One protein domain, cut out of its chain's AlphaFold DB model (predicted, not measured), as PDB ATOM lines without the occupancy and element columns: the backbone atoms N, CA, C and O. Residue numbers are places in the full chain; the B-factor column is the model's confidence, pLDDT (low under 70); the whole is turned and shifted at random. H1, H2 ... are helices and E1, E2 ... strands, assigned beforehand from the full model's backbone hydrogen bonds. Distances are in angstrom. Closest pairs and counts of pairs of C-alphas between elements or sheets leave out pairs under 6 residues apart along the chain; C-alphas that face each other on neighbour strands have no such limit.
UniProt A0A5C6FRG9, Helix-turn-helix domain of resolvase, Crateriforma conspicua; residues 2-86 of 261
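AT A GLANCE: This is residues 2 to 86 of the 261 residues of the protein "Helix-turn-helix domain of resolvase" of Crateriforma conspicua (UniProt A0A5C6FRG9). Four helices make a small head at one end, with H3 in its middle touching the other three, and a long, strongly twisted sheet of three strands runs from there to a far tip at residues 35 and 36. The hairpin of E1 and E2 reaches that tip, and E3 lies beside E2. The printed part has 85 residues, with four named helices and three named strands in the order H1 H2 E1 E2 H3 H4 E3; the sheet order is E1 - E2 - E3, all antiparallel, and the class is mixed. The whole is loose, radius of gyration of the C-alphas 16.1 A, and elongated, spanning 54 by 28 by 19 A.

HOW THE PARTS SIT: H1, residues 2 to 10, and H2, residues 12 to 22, only just touch, only at the corner, with 3 pairs of C-alphas within 8 A, closest Leu 8 and Ala 15, 5.0 A. H2 only grazes the sheet, with residues 19 to 22. E1, residues 23 to 34, and E2, residues 37 to 47, form a hairpin; N 29 and O 41 are 2.8 A apart. H3, residues 49 to 58, touches H2 at a steep tilt of 41 degrees, opposite ways, closest C-alphas Val 18 and Val 51, 5.9 A. H1 and H3 touch, about perpendicular at 77 degrees, closest C-alphas Asp 3 and Ile 55, 7.1 A. H4, residues 64 to 72, makes a helical hairpin with H3, a shallow tilt of 30 degrees, closest C-alphas Leu 53 and Leu 67, 5.5 A. E3, residues 78 to 85, is antiparallel to E2, N 44 and O 81 being 2.9 A apart. In the four helices every O i to N i+4 pair is within hydrogen-bond range.

IN THESE COORDINATES: H1 begins at C-alpha 2, (-39.682, 9.554, 44.554), and E3 ends at C-alpha 85, (-26.935, -11.555, 32.466). From first to last C-alpha H2 measures 14.8 A, H3 14.3 A, E1 27.6 A, E2 31.4 A and E3 20.1 A. E1 bends by 55 degrees at residue 26.

THE WHOLE: The C-alphas of Arg 36 and Pro 62, 55.1 A apart, are the two farthest apart. The printed part has no cut, and its six links are tight. The mean pLDDT of the printed part is 79.5; residue 10 and residues 74 to 79 are under 70.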
ATOM      1  N   THR A   2     -40.280   8.221  44.797       71.56
ATOM      2  CA  THR A   2     -39.682   9.554  44.554       71.56
ATOM      3  C   THR A   2     -38.441   9.811  45.414       71.56
ATOM      4  O   THR A   2     -37.389  10.116  44.870       71.56
ATOM      5  N   ASP A   3     -38.518   9.512  46.712       72.56
ATOM      6  CA  ASP A   3     -37.407   9.695  47.662       72.56
ATOM      7  C   ASP A   3     -36.158   8.869  47.326       72.56
ATOM      8  O   ASP A   3     -35.030   9.329  47.475       72.56
ATOM      9  N   LEU A   4     -36.355   7.650  46.814       70.12
ATOM     10  CA  LEU A   4     -35.256   6.811  46.339       70.12
ATOM     11  C   LEU A   4     -34.592   7.427  45.106       70.12
ATOM     12  O   LEU A   4     -33.375   7.428  44.989       70.12
ATOM     13  N   ARG A   5     -35.385   7.966  44.172       73.56
ATOM     14  CA  ARG A   5     -34.844   8.635  42.983       73.56
ATOM     15  C   ARG A   5     -34.059   9.889  43.344       73.56
ATOM     16  O   ARG A   5     -33.075  10.160  42.672       73.56
ATOM     17  N   GLU A   6     -34.484  10.635  44.358       76.81
ATOM     18  CA  GLU A   6     -33.746  11.796  44.869       76.81
ATOM     19  C   GLU A   6     -32.425  11.364  45.510       76.81
ATOM     20  O   GLU A   6     -31.369  11.851  45.113       76.81
ATOM     21  N   LEU A   7     -32.453  10.355  46.389       70.94
ATOM     22  CA  LEU A   7     -31.244   9.783  46.991       70.94
ATOM     23  C   LEU A   7     -30.233   9.306  45.932       70.94
ATOM     24  O   LEU A   7     -29.035   9.529  46.073       70.94
ATOM     25  N   LEU A   8     -30.714   8.682  44.853       72.69
ATOM     26  CA  LEU A   8     -29.872   8.170  43.769       72.69
ATOM     27  C   LEU A   8     -29.364   9.248  42.796       72.69
ATOM     28  O   LEU A   8     -28.437   8.976  42.035       72.69
ATOM     29  N   LYS A   9     -29.971  10.440  42.773       75.12
ATOM     30  CA  LYS A   9     -29.593  11.536  41.863       75.12
ATOM     31  C   LYS A   9     -28.653  12.555  42.499       75.12
ATOM     32  O   LYS A   9     -27.848  13.128  41.770       75.12
ATOM     33  N   ASP A  10     -28.766  12.780  43.805       69.31
ATOM     34  CA  ASP A  10     -28.066  13.871  44.492       69.31
ATOM     35  C   ASP A  10     -26.549  13.637  44.611       69.31
ATOM     36  O   ASP A  10     -25.765  14.567  44.433       69.31
ATOM     37  N   ASP A  11     -26.119  12.406  44.905       72.94
ATOM     38  CA  ASP A  11     -24.708  12.073  45.134       72.94
ATOM     39  C   ASP A  11     -24.422  10.631  44.696       72.94
ATOM     40  O   ASP A  11     -24.865   9.670  45.325       72.94
ATOM     41  N   VAL A  12     -23.668  10.477  43.602       72.00
ATOM     42  CA  VAL A  12     -23.345   9.171  43.001       72.00
ATOM     43  C   VAL A  12     -22.537   8.288  43.956       72.00
ATOM     44  O   VAL A  12     -22.725   7.072  43.964       72.00
ATOM     45  N   VAL A  13     -21.651   8.877  44.764       73.94
ATOM     46  CA  VAL A  13     -20.777   8.123  45.673       73.94
ATOM     47  C   VAL A  13     -21.596   7.574  46.836       73.94
ATOM     48  O   VAL A  13     -21.536   6.376  47.114       73.94
ATOM     49  N   LYS A  14     -22.438   8.412  47.453       74.06
ATOM     50  CA  LYS A  14     -23.358   7.960  48.508       74.06
ATOM     51  C   LYS A  14     -24.385   6.968  47.979       74.06
ATOM     52  O   LYS A  14     -24.614   5.937  48.603       74.06
ATOM     53  N   ALA A  15     -24.966   7.226  46.808       74.31
ATOM     54  CA  ALA A  15     -25.889   6.300  46.163       74.31
ATOM     55  C   ALA A  15     -25.251   4.921  45.949       74.31
ATOM     56  O   ALA A  15     -25.894   3.906  46.204       74.31
ATOM     57  N   HIS A  16     -23.981   4.873  45.532       77.56
ATOM     58  CA  HIS A  16     -23.250   3.619  45.375       77.56
ATOM     59  C   HIS A  16     -23.072   2.871  46.701       77.56
ATOM     60  O   HIS A  16     -23.302   1.665  46.741       77.56
ATOM     61  N   GLU A  17     -22.710   3.563  47.784       79.94
ATOM     62  CA  GLU A  17     -22.555   2.945  49.108       79.94
ATOM     63  C   GLU A  17     -23.878   2.373  49.638       79.94
ATOM     64  O   GLU A  17     -23.928   1.265  50.171       79.94
ATOM     65  N   VAL A  18     -24.978   3.103  49.459       81.38
ATOM     66  CA  VAL A  18     -26.302   2.645  49.893       81.38
ATOM     67  C   VAL A  18     -26.781   1.470  49.044       81.38
ATOM     68  O   VAL A  18     -27.293   0.486  49.578       81.38
ATOM     69  N   LEU A  19     -26.573   1.528  47.727       80.38
ATOM     70  CA  LEU A  19     -26.914   0.436  46.820       80.38
ATOM     71  C   LEU A  19     -26.053  -0.808  47.046       80.38
ATOM     72  O   LEU A  19     -26.575  -1.910  46.924       80.38
ATOM     73  N   SER A  20     -24.771  -0.672  47.394       80.19
ATOM     74  CA  SER A  20     -23.907  -1.828  47.664       80.19
ATOM     75  C   SER A  20     -24.307  -2.559  48.946       80.19
ATOM     76  O   SER A  20     -24.224  -3.781  48.989       80.19
ATOM     77  N   LYS A  21     -24.815  -1.839  49.955       80.94
ATOM     78  CA  LYS A  21     -25.419  -2.433  51.161       80.94
ATOM     79  C   LYS A  21     -26.802  -3.030  50.887       80.94
ATOM     80  O   LYS A  21     -27.204  -3.984  51.548       80.94
ATOM     81  N   ALA A  22     -27.537  -2.467  49.928       82.69
ATOM     82  CA  ALA A  22     -28.857  -2.948  49.537       82.69
ATOM     83  C   ALA A  22     -28.795  -4.203  48.658       82.69
ATOM     84  O   ALA A  22     -29.644  -5.083  48.763       82.69
ATOM     85  N   VAL A  23     -27.801  -4.298  47.779       81.94
ATOM     86  CA  VAL A  23     -27.550  -5.500  46.987       81.94
ATOM     87  C   VAL A  23     -26.791  -6.482  47.870       81.94
ATOM     88  O   VAL A  23     -25.589  -6.367  48.071       81.94
ATOM     89  N   GLY A  24     -27.520  -7.448  48.418       75.00
ATOM     90  CA  GLY A  24     -26.960  -8.550  49.181       75.00
ATOM     91  C   GLY A  24     -26.234  -9.557  48.286       75.00
ATOM     92  O   GLY A  24     -25.635  -9.236  47.258       75.00
ATOM     93  N   LYS A  25     -26.277 -10.831  48.679       77.19
ATOM     94  CA  LYS A  25     -25.557 -11.893  47.969       77.19
ATOM     95  C   LYS A  25     -26.059 -12.027  46.525       77.19
ATOM     96  O   LYS A  25     -27.257 -12.189  46.290       77.19
ATOM     97  N   VAL A  26     -25.123 -12.008  45.576       81.12
ATOM     98  CA  VAL A  26     -25.384 -12.269  44.155       81.12
ATOM     99  C   VAL A  26     -25.016 -13.713  43.848       81.12
ATOM    100  O   VAL A  26     -23.869 -14.123  44.028       81.12
ATOM    101  N   LEU A  27     -25.992 -14.496  43.403       81.50
ATOM    102  CA  LEU A  27     -25.800 -15.879  42.987       81.50
ATOM    103  C   LEU A  27     -25.957 -15.964  41.474       81.50
ATOM    104  O   LEU A  27     -27.003 -15.613  40.938       81.50
ATOM    105  N   PHE A  28     -24.925 -16.449  40.792       83.94
ATOM    106  CA  PHE A  28     -24.994 -16.726  39.362       83.94
ATOM    107  C   PHE A  28     -25.343 -18.193  39.153       83.94
ATOM    108  O   PHE A  28     -24.638 -19.081  39.632       83.94
ATOM    109  N   THR A  29     -26.424 -18.445  38.431       88.06
ATOM    110  CA  THR A  29     -26.823 -19.784  38.012       88.06
ATOM    111  C   THR A  29     -26.853 -19.867  36.495       88.06
ATOM    112  O   THR A  29     -27.128 -18.899  35.784       88.06
ATOM    113  N   GLN A  30     -26.516 -21.044  35.983       88.69
ATOM    114  CA  GLN A  30     -26.619 -21.338  34.564       88.69
ATOM    115  C   GLN A  30     -28.079 -21.675  34.253       88.69
ATOM    116  O   GLN A  30     -28.632 -22.627  34.801       88.69
ATOM    117  N   GLY A  31     -28.709 -20.859  33.417       85.50
ATOM    118  CA  GLY A  31     -30.069 -21.051  32.936       85.50
ATOM    119  C   GLY A  31     -30.138 -21.942  31.695       85.50
ATOM    120  O   GLY A  31     -29.193 -22.652  31.331       85.50
ATOM    121  N   GLU A  32     -31.288 -21.886  31.025       86.94
ATOM    122  CA  GLU A  32     -31.553 -22.674  29.825       86.94
ATOM    123  C   GLU A  32     -30.571 -22.362  28.685       86.94
ATOM    124  O   GLU A  32     -29.980 -21.281  28.571       86.94
ATOM    125  N   LYS A  33     -30.381 -23.355  27.815       85.75
ATOM    126  CA  LYS A  33     -29.527 -23.222  26.639       85.75
ATOM    127  C   LYS A  33     -30.268 -22.439  25.554       85.75
ATOM    128  O   LYS A  33     -31.309 -22.879  25.076       85.75
ATOM    129  N   ARG A  34     -29.692 -21.324  25.096       77.00
ATOM    130  CA  ARG A  34     -30.210 -20.509  23.988       77.00
ATOM    131  C   ARG A  34     -29.234 -20.574  22.813       77.00
ATOM    132  O   ARG A  34     -28.219 -19.879  22.763       77.00
ATOM    133  N   GLY A  35     -29.518 -21.466  21.864       83.94
ATOM    134  CA  GLY A  35     -28.641 -21.729  20.720       83.94
ATOM    135  C   GLY A  35     -27.336 -22.425  21.130       83.94
ATOM    136  O   GLY A  35     -27.358 -23.544  21.644       83.94
ATOM    137  N   ARG A  36     -26.187 -21.784  20.874       79.62
ATOM    138  CA  ARG A  36     -24.856 -22.319  21.230       79.62
ATOM    139  C   ARG A  36     -24.387 -21.939  22.639       79.62
ATOM    140  O   ARG A  36     -23.407 -22.518  23.096       79.62
ATOM    141  N   SER A  37     -25.082 -21.026  23.314       73.69
ATOM    142  CA  SER A  37     -24.685 -20.489  24.622       73.69
ATOM    143  C   SER A  37     -25.744 -20.769  25.692       73.69
ATOM    144  O   SER A  37     -26.878 -21.133  25.381       73.69
ATOM    145  N   HIS A  38     -25.371 -20.608  26.960       79.62
ATOM    146  CA  HIS A  38     -26.304 -20.634  28.087       79.62
ATOM    147  C   HIS A  38     -26.699 -19.216  28.476       79.62
ATOM    148  O   HIS A  38     -25.875 -18.302  28.394       79.62
ATOM    149  N   ILE A  39     -27.946 -19.042  28.905       79.62
ATOM    150  CA  ILE A  39     -28.358 -17.818  29.589       79.62
ATOM    151  C   ILE A  39     -27.769 -17.879  30.993       79.62
ATOM    152  O   ILE A  39     -27.919 -18.882  31.687       79.62
ATOM    153  N   TRP A  40     -27.083 -16.827  31.415       81.25
ATOM    154  CA  TRP A  40     -26.667 -16.690  32.803       81.25
ATOM    155  C   TRP A  40     -27.752 -15.942  33.556       81.25
ATOM    156  O   TRP A  40     -28.234 -14.911  33.096       81.25
ATOM    157  N   ILE A  41     -28.153 -16.474  34.701       80.69
ATOM    158  CA  ILE A  41     -29.171 -15.883  35.553       80.69
ATOM    159  C   ILE A  41     -28.471 -15.373  36.805       80.69
ATOM    160  O   ILE A  41     -27.822 -16.139  37.517       80.69
ATOM    161  N   ALA A  42     -28.593 -14.078  37.073       82.25
ATOM    162  CA  ALA A  42     -28.193 -13.511  38.346       82.25
ATOM    163  C   ALA A  42     -29.418 -13.456  39.256       82.25
ATOM    164  O   ALA A  42     -30.431 -12.832  38.939       82.25
ATOM    165  N   LYS A  43     -29.308 -14.138  40.391       80.44
ATOM    166  CA  LYS A  43     -30.260 -14.091  41.487       80.44
ATOM    167  C   LYS A  43     -29.691 -13.167  42.558       80.44
ATOM    168  O   LYS A  43     -28.647 -13.452  43.144       80.44
ATOM    169  N   LEU A  44     -30.355 -12.040  42.757       82.56
ATOM    170  CA  LEU A  44     -29.935 -10.973  43.657       82.56
ATOM    171  C   LEU A  44     -30.851 -10.979  44.876       82.56
ATOM    172  O   LEU A  44     -32.069 -10.926  44.716       82.56
ATOM    173  N   ASN A  45     -30.278 -10.994  46.075       82.00
ATOM    174  CA  ASN A  45     -31.032 -10.687  47.283       82.00
ATOM    175  C   ASN A  45     -30.998  -9.171  47.512       82.00
ATOM    176  O   ASN A  45     -29.920  -8.615  47.704       82.00
ATOM    177  N   ILE A  46     -32.146  -8.496  47.455       81.31
ATOM    178  CA  ILE A  46     -32.213  -7.041  47.658       81.31
ATOM    179  C   ILE A  46     -32.714  -6.744  49.072       81.31
ATOM    180  O   ILE A  46     -33.891  -6.941  49.360       81.31
ATOM    181  N   ASN A  47     -31.845  -6.225  49.937       83.75
ATOM    182  CA  ASN A  47     -32.208  -5.710  51.250       83.75
ATOM    183  C   ASN A  47     -32.599  -4.227  51.149       83.75
ATOM    184  O   ASN A  47     -31.772  -3.360  50.877       83.75
ATOM    185  N   SER A  48     -33.872  -3.917  51.384       84.06
ATOM    186  CA  SER A  48     -34.375  -2.540  51.339       84.06
ATOM    187  C   SER A  48     -34.087  -1.737  52.612       84.06
ATOM    188  O   SER A  48     -34.124  -0.506  52.567       84.06
ATOM    189  N   VAL A  49     -33.770  -2.394  53.734       85.44
ATOM    190  CA  VAL A  49     -33.609  -1.747  55.048       85.44
ATOM    191  C   VAL A  49     -32.497  -0.684  55.062       85.44
ATOM    192  O   VAL A  49     -32.789   0.427  55.502       85.44
ATOM    193  N   PRO A  50     -31.280  -0.923  54.523       83.94
ATOM    194  CA  PRO A  50     -30.227   0.099  54.480       83.94
ATOM    195  C   PRO A  50     -30.651   1.354  53.707       83.94
ATOM    196  O   PRO A  50     -30.342   2.476  54.095       83.94
ATOM    197  N   VAL A  51     -31.411   1.168  52.626       85.81
ATOM    198  CA  VAL A  51     -31.914   2.263  51.790       85.81
ATOM    199  C   VAL A  51     -32.958   3.088  52.537       85.81
ATOM    200  O   VAL A  51     -32.918   4.317  52.520       85.81
ATOM    201  N   LEU A  52     -33.899   2.411  53.200       86.38
ATOM    202  CA  LEU A  52     -34.937   3.056  53.999       86.38
ATOM    203  C   LEU A  52     -34.344   3.801  55.193       86.38
ATOM    204  O   LEU A  52     -34.810   4.893  55.504       86.38
ATOM    205  N   LEU A  53     -33.311   3.238  55.824       87.31
ATOM    206  CA  LEU A  53     -32.610   3.865  56.936       87.31
ATOM    207  C   LEU A  53     -31.971   5.196  56.523       87.31
ATOM    208  O   LEU A  53     -32.150   6.197  57.208       87.31
ATOM    209  N   GLU A  54     -31.286   5.236  55.384       85.81
ATOM    210  CA  GLU A  54     -30.664   6.465  54.876       85.81
ATOM    211  C   GLU A  54     -31.692   7.536  54.497       85.81
ATOM    212  O   GLU A  54     -31.527   8.715  54.815       85.81
ATOM    213  N   ILE A  55     -32.810   7.132  53.884       85.69
ATOM    214  CA  ILE A  55     -33.924   8.048  53.604       85.69
ATOM    215  C   ILE A  55     -34.518   8.590  54.914       85.69
ATOM    216  O   ILE A  55     -34.779   9.790  55.013       85.69
ATOM    217  N   ALA A  56     -34.714   7.730  55.919       87.44
ATOM    218  CA  ALA A  56     -35.263   8.106  57.219       87.44
ATOM    219  C   ALA A  56     -34.342   9.076  57.977       87.44
ATOM    220  O   ALA A  56     -34.832  10.085  58.481       87.44
ATOM    221  N   LYS A  57     -33.022   8.835  57.966       88.06
ATOM    222  CA  LYS A  57     -32.009   9.742  58.532       88.06
ATOM    223  C   LYS A  57     -32.031  11.112  57.860       88.06
ATOM    224  O   LYS A  57     -32.053  12.128  58.546       88.06
ATOM    225  N   LYS A  58     -32.086  11.161  56.522       86.31
ATOM    226  CA  LYS A  58     -32.135  12.429  55.766       86.31
ATOM    227  C   LYS A  58     -33.400  13.242  56.068       86.31
ATOM    228  O   LYS A  58     -33.367  14.466  55.989       86.31
ATOM    229  N   LYS A  59     -34.508  12.568  56.386       87.25
ATOM    230  CA  LYS A  59     -35.810  13.185  56.678       87.25
ATOM    231  C   LYS A  59     -36.109  13.343  58.171       87.25
ATOM    232  O   LYS A  59     -37.229  13.728  58.496       87.25
ATOM    233  N   ASP A  60     -35.158  13.018  59.044       87.81
ATOM    234  CA  ASP A  60     -35.323  13.043  60.503       87.81
ATOM    235  C   ASP A  60     -36.599  12.314  60.974       87.81
ATOM    236  O   ASP A  60     -37.423  12.815  61.739       87.81
ATOM    237  N   CYS A  61     -36.837  11.121  60.420       88.62
ATOM    238  CA  CYS A  61     -38.049  10.364  60.713       88.62
ATOM    239  C   CYS A  61     -37.980   9.709  62.108       88.62
ATOM    240  O   CYS A  61     -36.970   9.075  62.431       88.62
ATOM    241  N   PRO A  62     -39.074   9.708  62.897       87.06
ATOM    242  CA  PRO A  62     -39.113   9.051  64.213       87.06
ATOM    243  C   PRO A  62     -38.845   7.539  64.166       87.06
ATOM    244  O   PRO A  62     -38.433   6.932  65.150       87.06
ATOM    245  N   SER A  63     -39.076   6.913  63.010       84.62
ATOM    246  CA  SER A  63     -38.854   5.486  62.768       84.62
ATOM    247  C   SER A  63     -37.387   5.107  62.542       84.62
ATOM    248  O   SER A  63     -37.096   3.919  62.395       84.62
ATOM    249  N   THR A  64     -36.459   6.071  62.529       89.06
ATOM    250  CA  THR A  64     -35.030   5.827  62.270       89.06
ATOM    251  C   THR A  64     -34.453   4.779  63.220       89.06
ATOM    252  O   THR A  64     -33.844   3.820  62.759       89.06
ATOM    253  N   HIS A  65     -34.743   4.873  64.520       85.00
ATOM    254  CA  HIS A  65     -34.214   3.937  65.517       85.00
ATOM    255  C   HIS A  65     -34.673   2.482  65.291       85.00
ATOM    256  O   HIS A  65     -33.913   1.536  65.485       85.00
ATOM    257  N   VAL A  66     -35.909   2.287  64.817       85.94
ATOM    258  CA  VAL A  66     -36.427   0.951  64.477       85.94
ATOM    259  C   VAL A  66     -35.708   0.395  63.248       85.94
ATOM    260  O   VAL A  66     -35.382  -0.788  63.212       85.94
ATOM    261  N   LEU A  67     -35.429   1.238  62.251       84.31
ATOM    262  CA  LEU A  67     -34.692   0.838  61.052       84.31
ATOM    263  C   LEU A  67     -33.220   0.519  61.355       84.31
ATOM    264  O   LEU A  67     -32.682  -0.400  60.746       84.31
ATOM    265  N   GLU A  68     -32.592   1.213  62.308       85.56
ATOM    266  CA  GLU A  68     -31.240   0.885  62.790       85.56
ATOM    267  C   GLU A  68     -31.211  -0.500  63.432       85.56
ATOM    268  O   GLU A  68     -30.403  -1.336  63.037       85.56
ATOM    269  N   LEU A  69     -32.165  -0.794  64.320       86.69
ATOM    270  CA  LEU A  69     -32.285  -2.113  64.942       86.69
ATOM    271  C   LEU A  69     -32.525  -3.229  63.910       86.69
ATOM    272  O   LEU A  69     -31.980  -4.327  64.035       86.69
ATOM    273  N   LEU A  70     -33.351  -2.969  62.891       82.50
ATOM    274  CA  LEU A  70     -33.594  -3.916  61.798       82.50
ATOM    275  C   LEU A  70     -32.342  -4.130  60.940       82.50
ATOM    276  O   LEU A  70     -32.097  -5.249  60.490       82.50
ATOM    277  N   HIS A  71     -31.551  -3.078  60.730       81.06
ATOM    278  CA  HIS A  71     -30.297  -3.155  59.995       81.06
ATOM    279  C   HIS A  71     -29.233  -3.951  60.763       81.06
ATOM    280  O   HIS A  71     -28.641  -4.856  60.189       81.06
ATOM    281  N   GLU A  72     -29.044  -3.674  62.058       80.81
ATOM    282  CA  GLU A  72     -28.067  -4.355  62.926       80.81
ATOM    283  C   GLU A  72     -28.345  -5.851  63.096       80.81
ATOM    284  O   GLU A  72     -27.426  -6.644  63.289       80.81
ATOM    285  N   ARG A  73     -29.618  -6.250  63.037       78.69
ATOM    286  CA  ARG A  73     -30.024  -7.657  63.143       78.69
ATOM    287  C   ARG A  73     -30.006  -8.407  61.816       78.69
ATOM    288  O   ARG A  73     -30.546  -9.510  61.757       78.69
ATOM    289  N   ASP A  74     -29.432  -7.809  60.771       66.44
ATOM    290  CA  ASP A  74     -29.425  -8.341  59.408       66.44
ATOM    291  C   ASP A  74     -30.823  -8.798  58.962       66.44
ATOM    292  O   ASP A  74     -30.986  -9.795  58.248       66.44
ATOM    293  N   TRP A  75     -31.871  -8.080  59.393       67.12
ATOM    294  CA  TRP A  75     -33.228  -8.436  59.017       67.12
ATOM    295  C   TRP A  75     -33.390  -8.155  57.526       67.12
ATOM    296  O   TRP A  75     -33.513  -7.016  57.077       67.12
ATOM    297  N   THR A  76     -33.386  -9.223  56.738       61.31
ATOM    298  CA  THR A  76     -33.549  -9.152  55.293       61.31
ATOM    299  C   THR A  76     -35.023  -9.325  54.951       61.31
ATOM    300  O   THR A  76     -35.567 -10.425  54.983       61.31
ATOM    301  N   ILE A  77     -35.693  -8.237  54.562       63.53
ATOM    302  CA  ILE A  77     -36.887  -8.344  53.705       63.53
ATOM    303  C   ILE A  77     -36.362  -8.442  52.271       63.53
ATOM    304  O   ILE A  77     -36.486  -7.522  51.465       63.53
ATOM    305  N   GLY A  78     -35.637  -9.531  52.020       62.28
ATOM    306  CA  GLY A  78     -35.035  -9.820  50.734       62.28
ATOM    307  C   GLY A  78     -36.075 -10.419  49.808       62.28
ATOM    308  O   GLY A  78     -36.732 -11.391  50.169       62.28
ATOM    309  N   PHE A  79     -36.207  -9.873  48.606       68.50
ATOM    310  CA  PHE A  79     -36.822 -10.605  47.508       68.50
ATOM    311  C   PHE A  79     -35.745 -10.971  46.500       68.50
ATOM    312  O   PHE A  79     -34.773 -10.239  46.299       68.50
ATOM    313  N   ASP A  80     -35.931 -12.132  45.892       72.56
ATOM    314  CA  ASP A  80     -35.050 -12.614  44.852       72.56
ATOM    315  C   ASP A  80     -35.405 -11.912  43.543       72.56
ATOM    316  O   ASP A  80     -36.465 -12.150  42.962       72.56
ATOM    317  N   ALA A  81     -34.516 -11.045  43.069       75.69
ATOM    318  CA  ALA A  81     -34.603 -10.528  41.714       75.69
ATOM    319  C   ALA A  81     -33.822 -11.459  40.787       75.69
ATOM    320  O   ALA A  81     -32.638 -11.720  41.003       75.69
ATOM    321  N   VAL A  82     -34.504 -11.967  39.765       73.25
ATOM    322  CA  VAL A  82     -33.922 -12.806  38.719       73.25
ATOM    323  C   VAL A  82     -33.720 -11.923  37.497       73.25
ATOM    324  O   VAL A  82     -34.691 -11.407  36.943       73.25
ATOM    325  N   CYS A  83     -32.474 -11.732  37.078       77.69
ATOM    326  CA  CYS A  83     -32.167 -11.022  35.845       77.69
ATOM    327  C   CYS A  83     -31.276 -11.857  34.927       77.69
ATOM    328  O   CYS A  83     -30.374 -12.571  35.369       77.69
ATOM    329  N   GLU A  84     -31.547 -11.768  33.626       77.31
ATOM    330  CA  GLU A  84     -30.661 -12.329  32.614       77.31
ATOM    331  C   GLU A  84     -29.385 -11.489  32.554       77.31
ATOM    332  O   GLU A  84     -29.420 -10.268  32.396       77.31
ATOM    333  N   VAL A  85     -28.245 -12.157  32.666       74.88
ATOM    334  CA  VAL A  85     -26.935 -11.555  32.466       74.88
ATOM    335  C   VAL A  85     -26.644 -11.612  30.976       74.88
ATOM    336  O   VAL A  85     -26.343 -12.667  30.414       74.88
ATOM    337  N   PHE A  86     -26.746 -10.463  30.324       70.81
ATOM    338  CA  PHE A  86     -26.372 -10.307  28.926       70.81
ATOM    339  C   PHE A  86     -24.920  -9.851  28.809       70.81
ATOM    340  O   PHE A  86     -24.438  -8.988  29.547       70.81
TER     341      PHE A  86